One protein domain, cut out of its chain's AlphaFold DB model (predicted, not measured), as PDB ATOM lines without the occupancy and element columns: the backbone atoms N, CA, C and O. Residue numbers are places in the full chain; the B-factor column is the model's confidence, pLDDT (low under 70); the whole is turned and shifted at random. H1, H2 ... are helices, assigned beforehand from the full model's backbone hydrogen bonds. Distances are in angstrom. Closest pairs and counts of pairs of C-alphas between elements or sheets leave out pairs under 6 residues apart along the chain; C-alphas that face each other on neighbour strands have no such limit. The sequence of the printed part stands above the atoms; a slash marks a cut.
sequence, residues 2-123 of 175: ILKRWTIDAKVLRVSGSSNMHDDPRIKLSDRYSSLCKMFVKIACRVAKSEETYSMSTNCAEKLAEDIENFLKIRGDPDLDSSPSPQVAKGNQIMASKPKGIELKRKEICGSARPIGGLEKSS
ATOM      1  N   ILE A   2      43.126  13.592  -1.110       90.99
ATOM      2  CA  ILE A   2      43.655  12.344  -0.513       90.99
ATOM      3  C   ILE A   2      42.648  11.630   0.405       90.99
ATOM      4  O   ILE A   2      42.349  10.464   0.180       90.99
ATOM      5  N   LEU A   3      42.042  12.344   1.361       93.13
ATOM      6  CA  LEU A   3      41.052  11.768   2.287       93.13
ATOM      7  C   LEU A   3      39.855  11.124   1.570       93.13
ATOM      8  O   LEU A   3      39.401  10.051   1.951       93.13
ATOM      9  N   LYS A   4      39.350  11.771   0.507       91.05
ATOM     10  CA  LYS A   4      38.232  11.235  -0.281       91.05
ATOM     11  C   LYS A   4      38.637   9.946  -0.996       91.05
ATOM     12  O   LYS A   4      37.839   9.019  -1.026       91.05
ATOM     13  N   ARG A   5      39.859   9.881  -1.537       93.43
ATOM     14  CA  ARG A   5      40.389   8.678  -2.194       93.43
ATOM     15  C   ARG A   5      40.562   7.531  -1.193       93.43
ATOM     16  O   ARG A   5      40.031   6.460  -1.436       93.43
ATOM     17  N   TRP A   6      41.150   7.801  -0.026       92.73
ATOM     18  CA  TRP A   6      41.333   6.820   1.055       92.73
ATOM     19  C   TRP A   6      40.015   6.182   1.516       92.73
ATOM     20  O   TRP A   6      39.924   4.965   1.655       92.73
ATOM     21  N   THR A   7      38.963   6.983   1.700       90.96
ATOM     22  CA  THR A   7      37.646   6.465   2.105       90.96
ATOM     23  C   THR A   7      36.960   5.665   0.999       90.96
ATOM     24  O   THR A   7      36.207   4.741   1.297       90.96
ATOM     25  N   ILE A   8      37.182   6.010  -0.274       87.05
ATOM     26  CA  ILE A   8      36.678   5.218  -1.405       87.05
ATOM     27  C   ILE A   8      37.413   3.878  -1.453       87.05
ATOM     28  O   ILE A   8      36.754   2.843  -1.476       87.05
ATOM     29  N   ASP A   9      38.742   3.889  -1.377       85.71
ATOM     30  CA  ASP A   9      39.566   2.680  -1.438       85.71
ATOM     31  C   ASP A   9      39.245   1.723  -0.275       85.71
ATOM     32  O   ASP A   9      39.066   0.529  -0.495       85.71
ATOM     33  N   ALA A  10      39.038   2.240   0.944       81.74
ATOM     34  CA  ALA A  10      38.625   1.439   2.102       81.74
ATOM     35  C   ALA A  10      37.208   0.843   1.979       81.74
ATOM     36  O   ALA A  10      36.932  -0.202   2.560       81.74
ATOM     37  N   LYS A  11      36.297   1.499   1.244       81.47
ATOM     38  CA  LYS A  11      34.941   0.980   0.980       81.47
ATOM     39  C   LYS A  11      34.920  -0.046  -0.151       81.47
ATOM     40  O   LYS A  11      34.131  -0.985  -0.099       81.47
ATOM     41  N   VAL A  12      35.746   0.161  -1.180       79.45
ATOM     42  CA  VAL A  12      35.894  -0.748  -2.329       79.45
ATOM     43  C   VAL A  12      36.628  -2.015  -1.918       79.45
ATOM     44  O   VAL A  12      36.283  -3.101  -2.385       79.45
ATOM     45  N   LEU A  13      37.585  -1.901  -0.994       66.98
ATOM     46  CA  LEU A  13      38.174  -3.042  -0.322       66.98
ATOM     47  C   LEU A  13      37.119  -3.640   0.611       66.98
ATOM     48  O   LEU A  13      37.096  -3.401   1.816       66.98
ATOM     49  N   ARG A  14      36.221  -4.451   0.044       62.94
ATOM     50  CA  ARG A  14      35.503  -5.458   0.814       62.94
ATOM     51  C   ARG A  14      36.606  -6.320   1.406       62.94
ATOM     52  O   ARG A  14      37.142  -7.194   0.727       62.94
ATOM     53  N   VAL A  15      36.991  -6.029   2.646       61.92
ATOM     54  CA  VAL A  15      37.863  -6.883   3.444       61.92
ATOM     55  C   VAL A  15      37.036  -8.122   3.765       61.92
ATOM     56  O   VAL A  15      36.625  -8.369   4.889       61.92
ATOM     57  N   SER A  16      36.803  -8.941   2.742       57.49
ATOM     58  CA  SER A  16      36.712 -10.382   2.870       57.49
ATOM     59  C   SER A  16      38.128 -10.867   3.171       57.49
ATOM     60  O   SER A  16      38.720 -11.652   2.435       57.49
ATOM     61  N   GLY A  17      38.710 -10.325   4.241       52.52
ATOM     62  CA  GLY A  17      39.818 -10.949   4.905       52.52
ATOM     63  C   GLY A  17      39.211 -12.184   5.526       52.52
ATOM     64  O   GLY A  17      38.775 -12.144   6.674       52.52
ATOM     65  N   SER A  18      39.188 -13.278   4.765       50.84
ATOM     66  CA  SER A  18      39.486 -14.579   5.339       50.84
ATOM     67  C   SER A  18      40.845 -14.382   5.985       50.84
ATOM     68  O   SER A  18      41.888 -14.560   5.358       50.84
ATOM     69  N   SER A  19      40.842 -13.815   7.187       54.24
ATOM     70  CA  SER A  19      42.020 -13.728   7.997       54.24
ATOM     71  C   SER A  19      42.398 -15.182   8.170       54.24
ATOM     72  O   SER A  19      41.777 -15.893   8.960       54.24
ATOM     73  N   ASN A  20      43.407 -15.618   7.420       54.29
ATOM     74  CA  ASN A  20      44.331 -16.628   7.884       54.29
ATOM     75  C   ASN A  20      44.973 -16.015   9.134       54.29
ATOM     76  O   ASN A  20      46.122 -15.580   9.112       54.29
ATOM     77  N   MET A  21      44.178 -15.856  10.203       61.12
ATOM     78  CA  MET A  21      44.699 -15.694  11.537       61.12
ATOM     79  C   MET A  21      45.509 -16.955  11.677       61.12
ATOM     80  O   MET A  21      44.940 -18.040  11.674       61.12
ATOM     81  N   HIS A  22      46.830 -16.799  11.622       63.77
ATOM     82  CA  HIS A  22      47.767 -17.840  11.980       63.77
ATOM     83  C   HIS A  22      47.172 -18.516  13.203       63.77
ATOM     84  O   HIS A  22      47.101 -17.875  14.254       63.77
ATOM     85  N   ASP A  23      46.639 -19.723  13.024       70.89
ATOM     86  CA  ASP A  23      45.752 -20.295  14.014       70.89
ATOM     87  C   ASP A  23      46.558 -20.466  15.300       70.89
ATOM     88  O   ASP A  23      47.394 -21.368  15.412       70.89
ATOM     89  N   ASP A  24      46.364 -19.560  16.255       79.98
ATOM     90  CA  ASP A  24      47.014 -19.662  17.545       79.98
ATOM     91  C   ASP A  24      46.561 -21.011  18.121       79.98
ATOM     92  O   ASP A  24      45.352 -21.286  18.143       79.98
ATOM     93  N   PRO A  25      47.479 -21.894  18.552       85.23
ATOM     94  CA  PRO A  25      47.099 -23.174  19.144       85.23
ATOM     95  C   PRO A  25      46.056 -23.011  20.265       85.23
ATOM     96  O   PRO A  25      45.229 -23.902  20.469       85.23
ATOM     97  N   ARG A  26      46.028 -21.851  20.938       84.97
ATOM     98  CA  ARG A  26      45.009 -21.488  21.933       84.97
ATOM     99  C   ARG A  26      43.619 -21.282  21.327       84.97
ATOM    100  O   ARG A  26      42.643 -21.736  21.921       84.97
ATOM    101  N   ILE A  27      43.517 -20.662  20.148       87.30
ATOM    102  CA  ILE A  27      42.247 -20.513  19.416       87.30
ATOM    103  C   ILE A  27      41.735 -21.900  19.012       87.30
ATOM    104  O   ILE A  27      40.607 -22.245  19.351       87.30
ATOM    105  N   LYS A  28      42.594 -22.767  18.446       89.22
ATOM    106  CA  LYS A  28      42.204 -24.152  18.102       89.22
ATOM    107  C   LYS A  28      41.732 -24.960  19.309       89.22
ATOM    108  O   LYS A  28      40.853 -25.810  19.181       89.22
ATOM    109  N   LEU A  29      42.354 -24.776  20.476       91.29
ATOM    110  CA  LEU A  29      41.922 -25.440  21.708       91.29
ATOM    111  C   LEU A  29      40.528 -24.960  22.127       91.29
ATOM    112  O   LEU A  29      39.653 -25.788  22.375       91.29
ATOM    113  N   SER A  30      40.324 -23.641  22.149       92.94
ATOM    114  CA  SER A  30      39.041 -23.014  22.476       92.94
ATOM    115  C   SER A  30      37.925 -23.460  21.529       92.94
ATOM    116  O   SER A  30      36.843 -23.832  21.982       92.94
ATOM    117  N   ASP A  31      38.194 -23.500  20.224       92.92
ATOM    118  CA  ASP A  31      37.218 -23.908  19.212       92.92
ATOM    119  C   ASP A  31      36.819 -25.377  19.364       92.92
ATOM    120  O   ASP A  31      35.627 -25.700  19.360       92.92
ATOM    121  N   ARG A  32      37.799 -26.270  19.574       95.11
ATOM    122  CA  ARG A  32      37.540 -27.694  19.836       95.11
ATOM    123  C   ARG A  32      36.701 -27.885  21.097       95.11
ATOM    124  O   ARG A  32      35.695 -28.590  21.044       95.11
ATOM    125  N   TYR A  33      37.071 -27.225  22.197       96.18
ATOM    126  CA  TYR A  33      36.322 -27.272  23.454       96.18
ATOM    127  C   TYR A  33      34.884 -26.762  23.271       96.18
ATOM    128  O   TYR A  33      33.925 -27.464  23.589       96.18
ATOM    129  N   SER A  34      34.718 -25.576  22.676       96.35
ATOM    130  CA  SER A  34      33.404 -24.970  22.433       96.35
ATOM    131  C   SER A  34      32.514 -25.853  21.558       96.35
ATOM    132  O   SER A  34      31.334 -26.048  21.863       96.35
ATOM    133  N   SER A  35      33.067 -26.408  20.477       97.19
ATOM    134  CA  SER A  35      32.349 -27.313  19.576       97.19
ATOM    135  C   SER A  35      31.876 -28.577  20.298       97.19
ATOM    136  O   SER A  35      30.718 -28.975  20.156       97.19
ATOM    137  N   LEU A  36      32.743 -29.173  21.122       97.33
ATOM    138  CA  LEU A  36      32.443 -30.385  21.877       97.33
ATOM    139  C   LEU A  36      31.338 -30.149  22.917       97.33
ATOM    140  O   LEU A  36      30.355 -30.889  22.951       97.33
ATOM    141  N   CYS A  37      31.427 -29.066  23.697       97.61
ATOM    142  CA  CYS A  37      30.385 -28.696  24.658       97.61
ATOM    143  C   CYS A  37      29.022 -28.508  23.978       97.61
ATOM    144  O   CYS A  37      28.016 -29.036  24.448       97.61
ATOM    145  N   LYS A  38      28.977 -27.800  22.840       98.21
ATOM    146  CA  LYS A  38      27.732 -27.613  22.074       98.21
ATOM    147  C   LYS A  38      27.127 -28.945  21.631       98.21
ATOM    148  O   LYS A  38      25.904 -29.078  21.616       98.21
ATOM    149  N   MET A  39      27.960 -29.913  21.251       97.49
ATOM    150  CA  MET A  39      27.506 -31.243  20.854       97.49
ATOM    151  C   MET A  39      26.913 -32.007  22.040       97.49
ATOM    152  O   MET A  39      25.778 -32.473  21.946       97.49
ATOM    153  N   PHE A  40      27.621 -32.060  23.172       97.23
ATOM    154  CA  PHE A  40      27.141 -32.750  24.370       97.23
ATOM    155  C   PHE A  40      25.850 -32.154  24.924       97.23
ATOM    156  O   PHE A  40      24.944 -32.904  25.273       97.23
ATOM    157  N   VAL A  41      25.705 -30.826  24.915       98.07
ATOM    158  CA  VAL A  41      24.449 -30.172  25.314       98.07
ATOM    159  C   VAL A  41      23.288 -30.618  24.418       98.07
ATOM    160  O   VAL A  41      22.229 -30.983  24.922       98.07
ATOM    161  N   LYS A  42      23.477 -30.657  23.090       97.58
ATOM    162  CA  LYS A  42      22.431 -31.126  22.161       97.58
ATOM    163  C   LYS A  42      22.046 -32.584  22.409       97.58
ATOM    164  O   LYS A  42      20.865 -32.913  22.304       97.58
ATOM    165  N   ILE A  43      23.025 -33.438  22.705       97.51
ATOM    166  CA  ILE A  43      22.792 -34.846  23.044       97.51
ATOM    167  C   ILE A  43      21.991 -34.923  24.345       97.51
ATOM    168  O   ILE A  43      20.902 -35.491  24.333       97.51
ATOM    169  N   ALA A  44      22.443 -34.259  25.411       97.39
ATOM    170  CA  ALA A  44      21.770 -34.240  26.709       97.39
ATOM    171  C   ALA A  44      20.303 -33.787  26.600       97.39
ATOM    172  O   ALA A  44      19.414 -34.456  27.119       97.39
ATOM    173  N   CYS A  45      20.017 -32.723  25.839       97.52
ATOM    174  CA  CYS A  45      18.646 -32.248  25.619       97.52
ATOM    175  C   CYS A  45      17.729 -33.275  24.931       97.52
ATOM    176  O   CYS A  45      16.513 -33.243  25.127       97.52
ATOM    177  N   ARG A  46      18.275 -34.138  24.065       95.82
ATOM    178  CA  ARG A  46      17.500 -35.182  23.372       95.82
ATOM    179  C   ARG A  46      17.330 -36.416  24.247       95.82
ATOM    180  O   ARG A  46      16.228 -36.939  24.348       95.82
ATOM    181  N   VAL A  47      18.421 -36.833  24.871       97.02
ATOM    182  CA  VAL A  47      18.544 -38.047  25.674       97.02
ATOM    183  C   VAL A  47      17.741 -37.960  26.973       97.02
ATOM    184  O   VAL A  47      17.133 -38.938  27.381       97.02
ATOM    185  N   ALA A  48      17.635 -36.771  27.571       95.62
ATOM    186  CA  ALA A  48      16.838 -36.551  28.781       95.62
ATOM    187  C   ALA A  48      15.326 -36.809  28.603       95.62
ATOM    188  O   ALA A  48      14.579 -36.767  29.574       95.62
ATOM    189  N   LYS A  49      14.848 -37.044  27.372       95.69
ATOM    190  CA  LYS A  49      13.429 -37.299  27.085       95.69
ATOM    191  C   LYS A  49      13.015 -38.763  27.255       95.69
ATOM    192  O   LYS A  49      11.819 -39.021  27.322       95.69
ATOM    193  N   SER A  50      13.957 -39.708  27.264       96.82
ATOM    194  CA  SER A  50      13.670 -41.143  27.391       96.82
ATOM    195  C   SER A  50      14.720 -41.824  28.262       96.82
ATOM    196  O   SER A  50      15.919 -41.697  28.005       96.82
ATOM    197  N   GLU A  51      14.254 -42.593  29.245       96.25
ATOM    198  CA  GLU A  51      15.100 -43.346  30.178       96.25
ATOM    199  C   GLU A  51      16.018 -44.336  29.450       96.25
ATOM    200  O   GLU A  51      17.209 -44.425  29.737       96.25
ATOM    201  N   GLU A  52      15.501 -45.025  28.430       96.80
ATOM    202  CA  GLU A  52      16.284 -45.966  27.624       96.80
ATOM    203  C   GLU A  52      17.456 -45.258  26.929       96.80
ATOM    204  O   GLU A  52      18.604 -45.706  26.993       96.80
ATOM    205  N   THR A  53      17.193 -44.097  26.315       97.17
ATOM    206  CA  THR A  53      18.251 -43.324  25.656       97.17
ATOM    207  C   THR A  53      19.241 -42.745  26.660       97.17
ATOM    208  O   THR A  53      20.425 -42.625  26.334       97.17
ATOM    209  N   TYR A  54      18.781 -42.402  27.867       97.76
ATOM    210  CA  TYR A  54      19.611 -41.913  28.966       97.76
ATOM    211  C   TYR A  54      20.587 -42.976  29.458       97.76
ATOM    212  O   TYR A  54      21.792 -42.717  29.496       97.76
ATOM    213  N   SER A  55      20.095 -44.183  29.736       97.38
ATOM    214  CA  SER A  55      20.929 -45.315  30.143       97.38
ATOM    215  C   SER A  55      21.971 -45.658  29.073       97.38
ATOM    216  O   SER A  55      23.168 -45.713  29.362       97.38
ATOM    217  N   MET A  56      21.543 -45.765  27.807       96.78
ATOM    218  CA  MET A  56      22.447 -46.020  26.681       96.78
ATOM    219  C   MET A  56      23.526 -44.934  26.555       96.78
ATOM    220  O   MET A  56      24.709 -45.244  26.431       96.78
ATOM    221  N   SER A  57      23.139 -43.657  26.609       96.59
ATOM    222  CA  SER A  57      24.079 -42.542  26.438       96.59
ATOM    223  C   SER A  57      25.055 -42.415  27.601       96.59
ATOM    224  O   SER A  57      26.206 -42.054  27.375       96.59
ATOM    225  N   THR A  58      24.617 -42.734  28.820       97.19
ATOM    226  CA  THR A  58      25.479 -42.769  30.008       97.19
ATOM    227  C   THR A  58      26.565 -43.826  29.840       97.19
ATOM    228  O   THR A  58      27.744 -43.496  29.924       97.19
ATOM    229  N   ASN A  59      26.197 -45.057  29.462       97.18
ATOM    230  CA  ASN A  59      27.176 -46.117  29.215       97.18
ATOM    231  C   ASN A  59      28.147 -45.769  28.071       97.18
ATOM    232  O   ASN A  59      29.341 -46.052  28.151       97.18
ATOM    233  N   CYS A  60      27.651 -45.133  27.004       96.96
ATOM    234  CA  CYS A  60      28.504 -44.642  25.921       96.96
ATOM    235  C   CYS A  60      29.472 -43.545  26.389       96.96
ATOM    236  O   CYS A  60      30.619 -43.528  25.950       96.96
ATOM    237  N   ALA A  61      29.024 -42.629  27.251       96.64
ATOM    238  CA  ALA A  61      29.852 -41.550  27.776       96.64
ATOM    239  C   ALA A  61      30.949 -42.069  28.717       96.64
ATOM    240  O   ALA A  61      32.082 -41.604  28.623       96.64
ATOM    241  N   GLU A  62      30.637 -43.053  29.563       97.30
ATOM    242  CA  GLU A  62      31.608 -43.728  30.436       97.30
ATOM    243  C   GLU A  62      32.704 -44.418  29.618       97.30
ATOM    244  O   GLU A  62      33.884 -44.126  29.802       97.30
ATOM    245  N   LYS A  63      32.322 -45.236  28.628       97.85
ATOM    246  CA  LYS A  63      33.278 -45.890  27.716       97.85
ATOM    247  C   LYS A  63      34.156 -44.886  26.974       97.85
ATOM    248  O   LYS A  63      35.365 -45.065  26.884       97.85
ATOM    249  N   LEU A  64      33.559 -43.806  26.467       97.27
ATOM    250  CA  LEU A  64      34.305 -42.745  25.790       97.27
ATOM    251  C   LEU A  64      35.324 -42.081  26.727       97.27
ATOM    252  O   LEU A  64      36.430 -41.764  26.292       97.27
ATOM    253  N   ALA A  65      34.966 -41.858  27.995       96.06
ATOM    254  CA  ALA A  65      35.877 -41.296  28.987       96.06
ATOM    255  C   ALA A  65      37.055 -42.244  29.271       96.06
ATOM    256  O   ALA A  65      38.205 -41.805  29.225       96.06
ATOM    257  N   GLU A  66      36.783 -43.537  29.470       97.33
ATOM    258  CA  GLU A  66      37.811 -44.570  29.658       97.33
ATOM    259  C   GLU A  66      38.770 -44.651  28.463       97.33
ATOM    260  O   GLU A  66      39.991 -44.630  28.641       97.33
ATOM    261  N   ASP A  67      38.238 -44.680  27.237       96.89
ATOM    262  CA  ASP A  67      39.039 -44.710  26.011       96.89
ATOM    263  C   ASP A  67      39.954 -43.481  25.911       96.89
ATOM    264  O   ASP A  67      41.146 -43.615  25.626       96.89
ATOM    265  N   ILE A  68      39.432 -42.279  26.190       96.18
ATOM    266  CA  ILE A  68      40.215 -41.034  26.169       96.18
ATOM    267  C   ILE A  68      41.343 -41.083  27.203       96.18
ATOM    268  O   ILE A  68      42.483 -40.751  26.874       96.18
ATOM    269  N   GLU A  69      41.063 -41.513  28.434       94.55
ATOM    270  CA  GLU A  69      42.093 -41.661  29.463       94.55
ATOM    271  C   GLU A  69      43.162 -42.680  29.061       94.55
ATOM    272  O   GLU A  69      44.353 -42.435  29.261       94.55
ATOM    273  N   ASN A  70      42.763 -43.799  28.456       94.75
ATOM    274  CA  ASN A  70      43.687 -44.816  27.963       94.75
ATOM    275  C   ASN A  70      44.574 -44.269  26.834       94.75
ATOM    276  O   ASN A  70      45.793 -44.442  26.881       94.75
ATOM    277  N   PHE A  71      44.012 -43.530  25.871       92.90
ATOM    278  CA  PHE A  71      44.790 -42.861  24.820       92.90
ATOM    279  C   PHE A  71      45.772 -41.826  25.379       92.90
ATOM    280  O   PHE A  71      46.885 -41.696  24.863       92.90
ATOM    281  N   LEU A  72      45.390 -41.097  26.431       90.38
ATOM    282  CA  LEU A  72      46.266 -40.123  27.082       90.38
ATOM    283  C   LEU A  72      47.382 -40.796  27.895       90.38
ATOM    284  O   LEU A  72      48.513 -40.326  27.839       90.38
ATOM    285  N   LYS A  73      47.104 -41.920  28.573       88.48
ATOM    286  CA  LYS A  73      48.114 -42.726  29.287       88.48
ATOM    287  C   LYS A  73      49.134 -43.342  28.330       88.48
ATOM    288  O   LYS A  73      50.328 -43.247  28.581       88.48
ATOM    289  N   ILE A  74      48.681 -43.919  27.212       78.52
ATOM    290  CA  ILE A  74      49.566 -44.509  26.186       78.52
ATOM    291  C   ILE A  74      50.462 -43.437  25.554       78.52
ATOM    292  O   ILE A  74      51.613 -43.703  25.215       78.52
ATOM    293  N   ARG A  75      49.943 -42.215  25.400       71.46
ATOM    294  CA  ARG A  75      50.692 -41.074  24.865       71.46
ATOM    295  C   ARG A  75      51.558 -40.364  25.915       71.46
ATOM    296  O   ARG A  75      52.306 -39.462  25.544       71.46
ATOM    297  N   GLY A  76      51.461 -40.750  27.186       57.12
ATOM    298  CA  GLY A  76      52.255 -40.215  28.285       57.12
ATOM    299  C   GLY A  76      53.728 -40.601  28.169       57.12
ATOM    300  O   GLY A  76      54.209 -41.451  28.907       57.12
ATOM    301  N   ASP A  77      54.444 -39.955  27.251       50.99
ATOM    302  CA  ASP A  77      55.868 -39.686  27.423       50.99
ATOM    303  C   ASP A  77      56.014 -38.836  28.707       50.99
ATOM    304  O   ASP A  77      55.319 -37.818  28.822       50.99
ATOM    305  N   PRO A  78      56.812 -39.257  29.708       55.23
ATOM    306  CA  PRO A  78      56.836 -38.683  31.062       55.23
ATOM    307  C   PRO A  78      57.285 -37.212  31.192       55.23
ATOM    308  O   PRO A  78      57.465 -36.738  32.312       55.23
ATOM    309  N   ASP A  79      57.451 -36.451  30.111       50.17
ATOM    310  CA  ASP A  79      58.174 -35.172  30.154       50.17
ATOM    311  C   ASP A  79      57.313 -33.908  30.366       50.17
ATOM    312  O   ASP A  79      57.791 -32.792  30.180       50.17
ATOM    313  N   LEU A  80      56.042 -34.022  30.771       56.19
ATOM    314  CA  LEU A  80      55.184 -32.838  30.993       56.19
ATOM    315  C   LEU A  80      54.581 -32.703  32.398       56.19
ATOM    316  O   LEU A  80      53.818 -31.766  32.627       56.19
ATOM    317  N   ASP A  81      54.989 -33.547  33.350       48.47
ATOM    318  CA  ASP A  81      54.608 -33.407  34.770       48.47
ATOM    319  C   ASP A  81      55.711 -32.787  35.652       48.47
ATOM    320  O   ASP A  81      55.567 -32.642  36.865       48.47
ATOM    321  N   SER A  82      56.801 -32.307  35.041       42.86
ATOM    322  CA  SER A  82      57.795 -31.468  35.722       42.86
ATOM    323  C   SER A  82      57.334 -30.008  35.776       42.86
ATOM    324  O   SER A  82      57.960 -29.104  35.225       42.86
ATOM    325  N   SER A  83      56.225 -29.757  36.473       42.82
ATOM    326  CA  SER A  83      55.973 -28.435  37.049       42.82
ATOM    327  C   SER A  83      57.089 -28.146  38.065       42.82
ATOM    328  O   SER A  83      57.256 -28.931  39.003       42.82
ATOM    329  N   PRO A  84      57.883 -27.065  37.927       43.83
ATOM    330  CA  PRO A  84      58.923 -26.755  38.894       43.83
ATOM    331  C   PRO A  84      58.259 -26.232  40.172       43.83
ATOM    332  O   PRO A  84      58.066 -25.031  40.359       43.83
ATOM    333  N   SER A  85      57.909 -27.148  41.075       42.81
ATOM    334  CA  SER A  85      57.699 -26.820  42.482       42.81
ATOM    335  C   SER A  85      59.024 -26.271  43.033       42.81
ATOM    336  O   SER A  85      60.041 -26.969  42.962       42.81
ATOM    337  N   PRO A  86      59.082 -25.022  43.530       46.58
ATOM    338  CA  PRO A  86      60.337 -24.390  43.909       46.58
ATOM    339  C   PRO A  86      60.809 -24.937  45.262       46.58
ATOM    340  O   PRO A  86      60.531 -24.360  46.313       46.58
ATOM    341  N   GLN A  87      61.551 -26.046  45.244       46.15
ATOM    342  CA  GLN A  87      62.332 -26.489  46.394       46.15
ATOM    343  C   GLN A  87      63.729 -25.855  46.372       46.15
ATOM    344  O   GLN A  87      64.595 -26.134  45.550       46.15
ATOM    345  N   VAL A  88      63.875 -24.941  47.322       44.31
ATOM    346  CA  VAL A  88      65.058 -24.281  47.871       44.31
ATOM    347  C   VAL A  88      66.310 -25.175  47.906       44.31
ATOM    348  O   VAL A  88      66.406 -26.060  48.749       44.31
ATOM    349  N   ALA A  89      67.330 -24.859  47.100       44.43
ATOM    350  CA  ALA A  89      68.721 -25.244  47.369       44.43
ATOM    351  C   ALA A  89      69.731 -24.337  46.631       44.43
ATOM    352  O   ALA A  89      70.076 -24.542  45.476       44.43
ATOM    353  N   LYS A  90      70.162 -23.293  47.350       44.47
ATOM    354  CA  LYS A  90      71.481 -22.624  47.360       44.47
ATOM    355  C   LYS A  90      72.428 -22.840  46.158       44.47
ATOM    356  O   LYS A  90      73.059 -23.885  46.056       44.47
ATOM    357  N   GLY A  91      72.709 -21.764  45.413       38.67
ATOM    358  CA  GLY A  91      73.961 -21.645  44.650       38.67
ATOM    359  C   GLY A  91      73.944 -20.635  43.501       38.67
ATOM    360  O   GLY A  91      73.544 -20.973  42.399       38.67
ATOM    361  N   ASN A  92      74.477 -19.439  43.763       48.77
ATOM    362  CA  ASN A  92      75.058 -18.475  42.813       48.77
ATOM    363  C   ASN A  92      74.133 -17.576  41.959       48.77
ATOM    364  O   ASN A  92      73.780 -17.858  40.821       48.77
ATOM    365  N   GLN A  93      73.854 -16.410  42.559       43.22
ATOM    366  CA  GLN A  93      73.825 -15.051  41.991       43.22
ATOM    367  C   GLN A  93      73.890 -14.903  40.458       43.22
ATOM    368  O   GLN A  93      74.979 -14.892  39.896       43.22
ATOM    369  N   ILE A  94      72.757 -14.554  39.839       53.91
ATOM    370  CA  ILE A  94      72.709 -13.504  38.810       53.91
ATOM    371  C   ILE A  94      71.495 -12.614  39.107       53.91
ATOM    372  O   ILE A  94      70.360 -13.068  39.235       53.91
ATOM    373  N   MET A  95      71.791 -11.335  39.297       45.66
ATOM    374  CA  MET A  95      70.888 -10.258  39.684       45.66
ATOM    375  C   MET A  95      69.931  -9.921  38.535       45.66
ATOM    376  O   MET A  95      70.383  -9.495  37.477       45.66
ATOM    377  N   ALA A  96      68.617 -10.039  38.736       54.01
ATOM    378  CA  ALA A  96      67.639  -9.456  37.817       54.01
ATOM    379  C   ALA A  96      66.415  -8.924  38.578       54.01
ATOM    380  O   ALA A  96      65.668  -9.657  39.225       54.01
ATOM    381  N   SER A  97      66.275  -7.602  38.527       59.86
ATOM    382  CA  SER A  97      65.287  -6.767  39.206       59.86
ATOM    383  C   SER A  97      63.835  -7.148  38.900       59.86
ATOM    384  O   SER A  97      63.434  -7.258  37.744       59.86
ATOM    385  N   LYS A  98      63.012  -7.250  39.951       58.32
ATOM    386  CA  LYS A  98      61.548  -7.370  39.856       58.32
ATOM    387  C   LYS A  98      60.947  -6.034  39.389       58.32
ATOM    388  O   LYS A  98      61.174  -5.034  40.076       58.32
ATOM    389  N   PRO A  99      60.148  -5.972  38.309       70.21
ATOM    390  CA  PRO A  99      59.380  -4.769  38.027       70.21
ATOM    391  C   PRO A  99      58.300  -4.586  39.103       70.21
ATOM    392  O   PRO A  99      57.535  -5.497  39.426       70.21
ATOM    393  N   LYS A 100      58.280  -3.390  39.694       55.53
ATOM    394  CA  LYS A 100      57.248  -2.921  40.620       55.53
ATOM    395  C   LYS A 100      55.988  -2.579  39.807       55.53
ATOM    396  O   LYS A 100      56.059  -1.703  38.960       55.53
ATOM    397  N   GLY A 101      54.886  -3.270  40.101       51.64
ATOM    398  CA  GLY A 101      53.491  -2.798  40.090       51.64
ATOM    399  C   GLY A 101      52.912  -2.096  38.851       51.64
ATOM    400  O   GLY A 101      53.342  -1.016  38.467       51.64
ATOM    401  N   ILE A 102      51.792  -2.627  38.352       69.37
ATOM    402  CA  ILE A 102      50.756  -1.818  37.697       69.37
ATOM    403  C   ILE A 102      49.579  -1.777  38.672       69.37
ATOM    404  O   ILE A 102      48.969  -2.807  38.959       69.37
ATOM    405  N   GLU A 103      49.299  -0.607  39.237       65.32
ATOM    406  CA  GLU A 103      48.204  -0.417  40.183       65.32
ATOM    407  C   GLU A 103      46.898  -0.219  39.402       65.32
ATOM    408  O   GLU A 103      46.721   0.754  38.665       65.32
ATOM    409  N   LEU A 104      45.987  -1.185  39.508       66.19
ATOM    410  CA  LEU A 104      44.734  -1.180  38.762       66.19
ATOM    411  C   LEU A 104      43.711  -0.317  39.513       66.19
ATOM    412  O   LEU A 104      43.140  -0.730  40.524       66.19
ATOM    413  N   LYS A 105      43.476   0.906  39.023       70.64
ATOM    414  CA  LYS A 105      42.375   1.763  39.487       70.64
ATOM    415  C   LYS A 105      41.045   1.033  39.276       70.64
ATOM    416  O   LYS A 105      40.690   0.703  38.145       70.64
ATOM    417  N   ARG A 106      40.296   0.811  40.363       60.91
ATOM    418  CA  ARG A 106      38.922   0.294  40.297       60.91
ATOM    419  C   ARG A 106      38.076   1.224  39.427       60.91
ATOM    420  O   ARG A 106      37.998   2.419  39.696       60.91
ATOM    421  N   LYS A 107      37.439   0.665  38.400       66.18
ATOM    422  CA  LYS A 107      36.327   1.312  37.702       66.18
ATOM    423  C   LYS A 107      35.070   1.084  38.530       66.18
ATOM    424  O   LYS A 107      34.701  -0.063  38.774       66.18
ATOM    425  N   GLU A 108      34.437   2.166  38.963       64.14
ATOM    426  CA  GLU A 108      33.055   2.120  39.428       64.14
ATOM    427  C   GLU A 108      32.152   1.657  38.284       64.14
ATOM    428  O   GLU A 108      32.340   2.006  37.114       64.14
ATOM    429  N   ILE A 109      31.199   0.806  38.640       55.82
ATOM    430  CA  ILE A 109      30.290   0.131  37.727       55.82
ATOM    431  C   ILE A 109      29.232   1.157  37.311       55.82
ATOM    432  O   ILE A 109      28.190   1.284  37.944       55.82
ATOM    433  N   CYS A 110      29.512   1.938  36.270       52.66
ATOM    434  CA  CYS A 110      28.504   2.800  35.663       52.66
ATOM    435  C   CYS A 110      27.778   1.985  34.585       52.66
ATOM    436  O   CYS A 110      28.370   1.600  33.575       52.66
ATOM    437  N   GLY A 111      26.524   1.628  34.868       53.39
ATOM    438  CA  GLY A 111      25.724   0.715  34.059       53.39
ATOM    439  C   GLY A 111      25.518   1.180  32.617       53.39
ATOM    440  O   GLY A 111      25.407   2.370  32.360       53.39
ATOM    441  N   SER A 112      25.443   0.201  31.707       64.39
ATOM    442  CA  SER A 112      24.906   0.186  30.328       64.39
ATOM    443  C   SER A 112      25.255   1.301  29.320       64.39
ATOM    444  O   SER A 112      25.027   1.108  28.123       64.39
ATOM    445  N   ALA A 113      25.775   2.454  29.719       63.79
ATOM    446  CA  ALA A 113      25.998   3.578  28.829       63.79
ATOM    447  C   ALA A 113      27.393   3.484  28.208       63.79
ATOM    448  O   ALA A 113      28.417   3.550  28.891       63.79
ATOM    449  N   ARG A 114      27.434   3.338  26.882       74.55
ATOM    450  CA  ARG A 114      28.675   3.464  26.113       74.55
ATOM    451  C   ARG A 114      29.294   4.849  26.355       74.55
ATOM    452  O   ARG A 114      28.556   5.836  26.375       74.55
ATOM    453  N   PRO A 115      30.621   4.941  26.545       70.53
ATOM    454  CA  PRO A 115      31.272   6.223  26.746       70.53
ATOM    455  C   PRO A 115      31.068   7.093  25.509       70.53
ATOM    456  O   PRO A 115      31.390   6.685  24.395       70.53
ATOM    457  N   ILE A 116      30.531   8.285  25.746       65.59
ATOM    458  CA  ILE A 116      30.305   9.311  24.734       65.59
ATOM    459  C   ILE A 116      31.677   9.785  24.232       65.59
ATOM    460  O   ILE A 116      32.431  10.432  24.966       65.59
ATOM    461  N   GLY A 117      32.029   9.415  23.001       70.87
ATOM    462  CA  GLY A 117      33.261   9.795  22.320       70.87
ATOM    463  C   GLY A 117      33.408  11.312  22.164       70.87
ATOM    464  O   GLY A 117      32.440  12.064  22.125       70.87
ATOM    465  N   GLY A 118      34.641  11.804  22.045       70.39
ATOM    466  CA  GLY A 118      34.912  13.250  21.979       70.39
ATOM    467  C   GLY A 118      34.175  14.006  20.860       70.39
ATOM    468  O   GLY A 118      34.009  15.217  20.960       70.39
ATOM    469  N   LEU A 119      33.689  13.301  19.831       64.34
ATOM    470  CA  LEU A 119      32.997  13.870  18.672       64.34
ATOM    471  C   LEU A 119      31.487  14.081  18.884       64.34
ATOM    472  O   LEU A 119      30.894  14.994  18.319       64.34
ATOM    473  N   GLU A 120      30.844  13.265  19.714       65.47
ATOM    474  CA  GLU A 120      29.387  13.320  19.932       65.47
ATOM    475  C   GLU A 120      28.986  14.484  20.857       65.47
ATOM    476  O   GLU A 120      27.869  14.994  20.765       65.47
ATOM    477  N   LYS A 121      29.938  15.014  21.640       63.47
ATOM    478  CA  LYS A 121      29.755  16.218  22.471       63.47
ATOM    479  C   LYS A 121      29.537  17.509  21.667       63.47
ATOM    480  O   LYS A 121      29.016  18.469  22.224       63.47
ATOM    481  N   SER A 122      29.900  17.559  20.381       58.48
ATOM    482  CA  SER A 122      29.719  18.766  19.555       58.48
ATOM    483  C   SER A 122      28.399  18.815  18.779       58.48
ATOM    484  O   SER A 122      28.059  19.859  18.228       58.48
ATOM    485  N   SER A 123      27.637  17.719  18.727       59.89
ATOM    486  CA  SER A 123      26.466  17.606  17.842       59.89
ATOM    487  C   SER A 123      25.117  17.899  18.510       59.89
ATOM    488  O   SER A 123      24.099  17.898  17.824       59.89
TER     489      SER A 123
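Overview. This is residues 2 to 123 of the 175 residues of the protein "Os08g0246800 protein" of Oryza sativa subsp. japonica (UniProt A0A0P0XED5). Picture an open, widely spread chain: two long helices, H2 and H3, meet at one end as a narrow V, a shorter helix H1 stands off by itself beyond a long link, and a long tail, residues 75 to 123, sweeps away from H3 in a wide arc with no named element in it. The contacts are few, and residues 2 to 39 and 62 to 123 stand free. The printed part has 122 residues with three named helices, in the order H1, H2, H3, and no named strand. The class is all helix, though under half of the residues, 58 of 122, are in named elements. The whole is extended, with a radius of gyration of the C-alphas of 27.2 A and spans of 65 by 63 by 37 A.

Arrangement. Start at the first printed residue, where H1, residues 2 to 12, touches no helix. Residues 13 to 24 make the long link to H2, residues 25 to 47, and H1 and H2 are apart. After H2 comes a tight link of 3 residues, and then H3, residues 51 to 74, which is apart from H1. Look at residue 47 of H2 and residues 53 to 57 of H3: there alone the two helices touch, only at the corner by their link and only just, with 3 pairs of C-alphas within 8 A. Their closest C-alphas are those of Val 47 and Tyr 54, 5.2 A apart. H2 and H3 run opposite ways at a shallow tilt of 25 degrees, and their centres are 16.0 A apart. In the backbones of H1, H2 and H3, every O i to N i+4 pair is within hydrogen-bond range.

Along the chain. Find C-alpha 2 at (43.655, 12.344, -0.513); from there H1 runs 15.3 A to C-alpha 12. H2 begins at C-alpha 25, at (47.099, -23.174, 19.144), and covers 32.9 A to C-alpha 47. H3, the longest helix with 24 residues, runs 34.7 A from C-alpha 51 to C-alpha 74 at (49.566, -44.509, 26.186).

Size, cuts and confidence. The two C-alphas farthest apart are those of Ile 2 and Glu 52, at 70.3 A. The C-alphas of Ile 2 and Ser 123, the first and last printed, are 25.7 A apart. The printed part has no cut, and the link from H1 to H2 is long. The C-alphas of residues 75 to 123 lie 21 to 40 A from the mean of the C-alphas. The mean pLDDT of the printed part is 75.7; look for values under 70 at 52 residues, among them residues 13 to 22 and 76 to 98.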